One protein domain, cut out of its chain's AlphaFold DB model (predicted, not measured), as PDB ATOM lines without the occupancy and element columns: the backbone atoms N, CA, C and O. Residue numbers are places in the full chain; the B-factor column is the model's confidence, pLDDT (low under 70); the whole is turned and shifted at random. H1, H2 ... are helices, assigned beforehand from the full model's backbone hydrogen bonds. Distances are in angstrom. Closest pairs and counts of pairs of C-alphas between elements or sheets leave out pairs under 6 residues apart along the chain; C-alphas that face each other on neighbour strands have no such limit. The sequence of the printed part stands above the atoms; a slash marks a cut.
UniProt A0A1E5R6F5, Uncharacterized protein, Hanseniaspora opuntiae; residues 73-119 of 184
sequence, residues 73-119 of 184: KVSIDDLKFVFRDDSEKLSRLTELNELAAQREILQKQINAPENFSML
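This is residues 73 to 119 of the 184 residues of an uncharacterized protein of Hanseniaspora opuntiae (UniProt A0A1E5R6F5). One long helix, H2, makes the length of a rod, and the short helix H1 folds back beside its first part in a lopsided helical hairpin. From residue 98 on, the rest of H2 sticks out, with the very short H3 beyond its end. The printed part has 47 residues with three named helices, H1, H2 and H3 in that order, and no named strand: all helix. It is extended, with a radius of gyration of the C-alphas of 16.1 A and spans of 51 by 23 by 7 A.

H1, residues 76 to 82, begins at C-alpha 76 at (113.422, -3.883, 81.374) and is 9.9 A long. H2, residues 87 to 110, runs 34.7 A from C-alpha 87 at (111.598, -2.943, 66.175). H3, residues 113 to 116, is 5.3 A long and ends at C-alpha 116 at (86.588, -5.906, 101.573).

H1 and H2 form a helical hairpin and only just touch, with 3 pairs of C-alphas within 8 A, the closest those of Lys 80 and Leu 90 at 6.0 A. They run opposite ways at a shallow tilt of 7 degrees, and H2 touches H1 with residues 90 to 97 alone. H2 and H3 meet only through their link, and H1 and H3 are apart. Every O i to N i+4 pair in H1 and H2 is within hydrogen-bond range; H3 is too short for such a pair.

The C-alphas farthest apart, of Asp 85 and Leu 119, are 51.6 A apart. The printed part has no cut, and both links are tight. Mean pLDDT of the printed part is 86.9; residues 115 to 119 are under 70.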
ATOM      1  N   LYS A  73     120.807  -7.027  88.800       85.06
ATOM      2  CA  LYS A  73     119.469  -7.440  88.375       85.06
ATOM      3  C   LYS A  73     119.205  -6.819  87.005       85.06
ATOM      4  O   LYS A  73     119.357  -5.610  86.868       85.06
ATOM      5  N   VAL A  74     118.827  -7.642  86.029       87.50
ATOM      6  CA  VAL A  74     118.475  -7.178  84.681       87.50
ATOM      7  C   VAL A  74     117.179  -6.377  84.748       87.50
ATOM      8  O   VAL A  74     116.182  -6.867  85.283       87.50
ATOM      9  N   SER A  75     117.208  -5.140  84.257       91.00
ATOM     10  CA  SER A  75     116.033  -4.276  84.149       91.00
ATOM     11  C   SER A  75     115.381  -4.384  82.768       91.00
ATOM     12  O   SER A  75     115.982  -4.866  81.806       91.00
ATOM     13  N   ILE A  76     114.133  -3.920  82.658       90.12
ATOM     14  CA  ILE A  76     113.422  -3.883  81.374       90.12
ATOM     15  C   ILE A  76     114.127  -2.975  80.360       90.12
ATOM     16  O   ILE A  76     114.140  -3.278  79.170       90.12
ATOM     17  N   ASP A  77     114.755  -1.893  80.822       90.50
ATOM     18  CA  ASP A  77     115.450  -0.949  79.950       90.50
ATOM     19  C   ASP A  77     116.763  -1.535  79.411       90.50
ATOM     20  O   ASP A  77     117.115  -1.278  78.260       90.50
ATOM     21  N   ASP A  78     117.423  -2.415  80.174       91.69
ATOM     22  CA  ASP A  78     118.570  -3.183  79.673       91.69
ATOM     23  C   ASP A  78     118.146  -4.105  78.518       91.69
ATOM     24  O   ASP A  78     118.824  -4.189  77.495       91.69
ATOM     25  N   LEU A  79     116.983  -4.757  78.633       91.94
ATOM     26  CA  LEU A  79     116.436  -5.591  77.558       91.94
ATOM     27  C   LEU A  79     116.000  -4.760  76.343       91.94
ATOM     28  O   LEU A  79     116.251  -5.168  75.211       91.94
ATOM     29  N   LYS A  80     115.416  -3.572  76.545       92.44
ATOM     30  CA  LYS A  80     115.116  -2.641  75.441       92.44
ATOM     31  C   LYS A  80     116.382  -2.232  74.690       92.44
ATOM     32  O   LYS A  80     116.347  -2.120  73.470       92.44
ATOM     33  N   PHE A  81     117.497  -2.039  75.396       91.00
ATOM     34  CA  PHE A  81     118.782  -1.756  74.761       91.00
ATOM     35  C   PHE A  81     119.272  -2.934  73.911       91.00
ATOM     36  O   PHE A  81     119.725  -2.717  72.788       91.00
ATOM     37  N   VAL A  82     119.151  -4.169  74.412       91.88
ATOM     38  CA  VAL A  82     119.511  -5.383  73.655       91.88
ATOM     39  C   VAL A  82     118.674  -5.511  72.378       91.88
ATOM     40  O   VAL A  82     119.216  -5.837  71.326       91.88
ATOM     41  N   PHE A  83     117.374  -5.215  72.436       93.12
ATOM     42  CA  PHE A  83     116.460  -5.327  71.291       93.12
ATOM     43  C   PHE A  83     116.301  -4.038  70.473       93.12
ATOM     44  O   PHE A  83     115.392  -3.954  69.654       93.12
ATOM     45  N   ARG A  84     117.163  -3.031  70.655       91.06
ATOM     46  CA  ARG A  84     117.011  -1.706  70.019       91.06
ATOM     47  C   ARG A  84     116.921  -1.748  68.488       91.06
ATOM     48  O   ARG A  84     116.270  -0.896  67.896       91.06
ATOM     49  N   ASP A  85     117.579  -2.730  67.874       93.19
ATOM     50  CA  ASP A  85     117.660  -2.890  66.421       93.19
ATOM     51  C   ASP A  85     116.517  -3.776  65.872       93.19
ATOM     52  O   ASP A  85     116.296  -3.836  64.664       93.19
ATOM     53  N   ASP A  86     115.750  -4.432  66.750       93.38
ATOM     54  CA  ASP A  86     114.613  -5.295  66.417       93.38
ATOM     55  C   ASP A  86     113.306  -4.602  66.830       93.38
ATOM     56  O   ASP A  86     112.801  -4.757  67.945       93.38
ATOM     57  N   SER A  87     112.774  -3.787  65.914       92.75
ATOM     58  CA  SER A  87     111.598  -2.943  66.175       92.75
ATOM     59  C   SER A  87     110.363  -3.728  66.634       92.75
ATOM     60  O   SER A  87     109.594  -3.230  67.456       92.75
ATOM     61  N   GLU A  88     110.193  -4.963  66.160       94.44
ATOM     62  CA  GLU A  88     109.060  -5.808  66.525       94.44
ATOM     63  C   GLU A  88     109.209  -6.313  67.961       94.44
ATOM     64  O   GLU A  88     108.297  -6.140  68.776       94.44
ATOM     65  N   LYS A  89     110.386  -6.847  68.317       93.19
ATOM     66  CA  LYS A  89     110.660  -7.271  69.698       93.19
ATOM     67  C   LYS A  89     110.604  -6.105  70.671       93.19
ATOM     68  O   LYS A  89     110.057  -6.262  71.760       93.19
ATOM     69  N   LEU A  90     111.121  -4.937  70.292       93.69
ATOM     70  CA  LEU A  90     111.082  -3.742  71.132       93.69
ATOM     71  C   LEU A  90     109.644  -3.260  71.370       93.69
ATOM     72  O   LEU A  90     109.273  -2.960  72.511       93.69
ATOM     73  N   SER A  91     108.826  -3.223  70.315       94.00
ATOM     74  CA  SER A  91     107.408  -2.869  70.414       94.00
ATOM     75  C   SER A  91     106.665  -3.858  71.310       94.00
ATOM     76  O   SER A  91     105.976  -3.452  72.247       94.00
ATOM     77  N   ARG A  92     106.859  -5.163  71.086       94.69
ATOM     78  CA  ARG A  92     106.199  -6.208  71.870       94.69
ATOM     79  C   ARG A  92     106.630  -6.198  73.336       94.69
ATOM     80  O   ARG A  92     105.794  -6.371  74.218       94.69
ATOM     81  N   LEU A  93     107.913  -5.969  73.612       94.06
ATOM     82  CA  LEU A  93     108.431  -5.847  74.975       94.06
ATOM     83  C   LEU A  93     107.802  -4.655  75.708       94.06
ATOM     84  O   LEU A  93     107.469  -4.760  76.887       94.06
ATOM     85  N   THR A  94     107.630  -3.537  75.005       91.62
ATOM     86  CA  THR A  94     107.010  -2.327  75.558       91.62
ATOM     87  C   THR A  94     105.548  -2.583  75.917       91.62
ATOM     88  O   THR A  94     105.154  -2.335  77.054       91.62
ATOM     89  N   GLU A  95     104.784  -3.186  75.005       94.00
ATOM     90  CA  GLU A  95     103.381  -3.554  75.228       94.00
ATOM     91  C   GLU A  95     103.215  -4.503  76.429       94.00
ATOM     92  O   GLU A  95     102.396  -4.269  77.317       94.00
ATOM     93  N   LEU A  96     104.028  -5.565  76.506       93.81
ATOM     94  CA  LEU A  96     103.963  -6.527  77.611       93.81
ATOM     95  C   LEU A  96     104.303  -5.886  78.962       93.81
ATOM     96  O   LEU A  96     103.696  -6.231  79.977       93.81
ATOM     97  N   ASN A  97     105.248  -4.943  78.985       92.75
ATOM     98  CA  ASN A  97     105.607  -4.216  80.198       92.75
ATOM     99  C   ASN A  97     104.473  -3.289  80.673       92.75
ATOM    100  O   ASN A  97     104.202  -3.212  81.871       92.75
ATOM    101  N   GLU A  98     103.776  -2.623  79.752       93.56
ATOM    102  CA  GLU A  98     102.602  -1.804  80.077       93.56
ATOM    103  C   GLU A  98     101.452  -2.653  80.629       93.56
ATOM    104  O   GLU A  98     100.862  -2.302  81.654       93.56
ATOM    105  N   LEU A  99     101.177  -3.808  80.017       94.06
ATOM    106  CA  LEU A  99     100.167  -4.752  80.506       94.06
ATOM    107  C   LEU A  99     100.509  -5.293  81.900       94.06
ATOM    108  O   LEU A  99      99.626  -5.412  82.752       94.06
ATOM    109  N   ALA A 100     101.784  -5.587  82.166       90.50
ATOM    110  CA  ALA A 100     102.235  -6.011  83.488       90.50
ATOM    111  C   ALA A 100     102.002  -4.918  84.547       90.50
ATOM    112  O   ALA A 100     101.478  -5.213  85.622       90.50
ATOM    113  N   ALA A 101     102.307  -3.657  84.223       91.62
ATOM    114  CA  ALA A 101     102.054  -2.522  85.110       91.62
ATOM    115  C   ALA A 101     100.550  -2.320  85.378       91.62
ATOM    116  O   ALA A 101     100.142  -2.107  86.521       91.62
ATOM    117  N   GLN A 102      99.706  -2.451  84.349       92.81
ATOM    118  CA  GLN A 102      98.248  -2.390  84.502       92.81
ATOM    119  C   GLN A 102      97.719  -3.518  85.395       92.81
ATOM    120  O   GLN A 102      96.893  -3.272  86.277       92.81
ATOM    121  N   ARG A 103      98.222  -4.747  85.217       91.94
ATOM    122  CA  ARG A 103      97.854  -5.895  86.058       91.94
ATOM    123  C   ARG A 103      98.219  -5.662  87.523       91.94
ATOM    124  O   ARG A 103      97.411  -5.970  88.393       91.94
ATOM    125  N   GLU A 104      99.396  -5.106  87.800       91.56
ATOM    126  CA  GLU A 104      99.821  -4.793  89.169       91.56
ATOM    127  C   GLU A 104      98.893  -3.762  89.828       91.56
ATOM    128  O   GLU A 104      98.487  -3.932  90.980       91.56
ATOM    129  N   ILE A 105      98.509  -2.713  89.093       90.81
ATOM    130  CA  ILE A 105      97.562  -1.699  89.575       90.81
ATOM    131  C   ILE A 105      96.210  -2.341  89.897       90.81
ATOM    132  O   ILE A 105      95.674  -2.126  90.983       90.81
ATOM    133  N   LEU A 106      95.680  -3.161  88.988       90.62
ATOM    134  CA  LEU A 106      94.409  -3.855  89.192       90.62
ATOM    135  C   LEU A 106      94.466  -4.807  90.389       90.62
ATOM    136  O   LEU A 106      93.542  -4.827  91.196       90.62
ATOM    137  N   GLN A 107      95.557  -5.553  90.561       89.56
ATOM    138  CA  GLN A 107      95.717  -6.452  91.703       89.56
ATOM    139  C   GLN A 107      95.772  -5.684  93.032       89.56
ATOM    140  O   GLN A 107      95.168  -6.114  94.011       89.56
ATOM    141  N   LYS A 108      96.421  -4.511  93.065       90.38
ATOM    142  CA  LYS A 108      96.402  -3.615  94.235       90.38
ATOM    143  C   LYS A 108      95.008  -3.062  94.522       90.38
ATOM    144  O   LYS A 108      94.640  -2.954  95.687       90.38
ATOM    145  N   GLN A 109      94.237  -2.733  93.485       84.81
ATOM    146  CA  GLN A 109      92.855  -2.276  93.638       84.81
ATOM    147  C   GLN A 109      91.954  -3.393  94.168       84.81
ATOM    148  O   GLN A 109      91.218  -3.166  95.121       84.81
ATOM    149  N   ILE A 110      92.041  -4.605  93.614       82.38
ATOM    150  CA  ILE A 110      91.279  -5.766  94.101       82.38
ATOM    151  C   ILE A 110      91.600  -6.023  95.572       82.38
ATOM    152  O   ILE A 110      90.685  -6.188  96.367       82.38
ATOM    153  N   ASN A 111      92.882  -5.983  95.940       80.50
ATOM    154  CA  ASN A 111      93.349  -6.280  97.294       80.50
ATOM    155  C   ASN A 111      93.199  -5.107  98.282       80.50
ATOM    156  O   ASN A 111      93.631  -5.222  99.430       80.50
ATOM    157  N   ALA A 112      92.624  -3.974  97.864       82.00
ATOM    158  CA  ALA A 112      92.477  -2.818  98.736       82.00
ATOM    159  C   ALA A 112      91.516  -3.151  99.897       82.00
ATOM    160  O   ALA A 112      90.383  -3.570  99.649       82.00
ATOM    161  N   PRO A 113      91.912  -2.940 101.166       70.94
ATOM    162  CA  PRO A 113      91.096  -3.309 102.329       70.94
ATOM    163  C   PRO A 113      89.738  -2.587 102.366       70.94
ATOM    164  O   PRO A 113      88.755  -3.120 102.884       70.94
ATOM    165  N   GLU A 114      89.650  -1.407 101.753       72.75
ATOM    166  CA  GLU A 114      88.406  -0.651 101.563       72.75
ATOM    167  C   GLU A 114      87.363  -1.432 100.740       72.75
ATOM    168  O   GLU A 114      86.170  -1.359 101.036       72.75
ATOM    169  N   ASN A 115      87.800  -2.259  99.782       64.00
ATOM    170  CA  ASN A 115      86.918  -3.078  98.944       64.00
ATOM    171  C   ASN A 115      86.395  -4.335  99.662       64.00
ATOM    172  O   ASN A 115      85.357  -4.868  99.271       64.00
ATOM    173  N   PHE A 116      87.048  -4.780 100.742       62.69
ATOM    174  CA  PHE A 116      86.588  -5.906 101.573       62.69
ATOM    175  C   PHE A 116      85.817  -5.469 102.823       62.69
ATOM    176  O   PHE A 116      85.025  -6.243 103.362       62.69
ATOM    177  N   SER A 117      85.978  -4.219 103.265       59.47
ATOM    178  CA  SER A 117      85.335  -3.695 104.481       59.47
ATOM    179  C   SER A 117      83.798  -3.655 104.397       59.47
ATOM    180  O   SER A 117      83.124  -3.694 105.424       59.47
ATOM    181  N   MET A 118      83.210  -3.644 103.191       56.31
ATOM    182  CA  MET A 118      81.751  -3.728 103.010       56.31
ATOM    183  C   MET A 118      81.180  -5.155 103.056       56.31
ATOM    184  O   MET A 118      79.967  -5.301 103.212       56.31
ATOM    185  N   LEU A 119      82.007  -6.203 102.952       57.12
ATOM    186  CA  LEU A 119      81.522  -7.591 102.997       57.12
ATOM    187  C   LEU A 119      81.236  -8.091 104.427       57.12
ATOM    188  O   LEU A 119      80.507  -9.064 104.589       57.12
TER     189      LEU A 119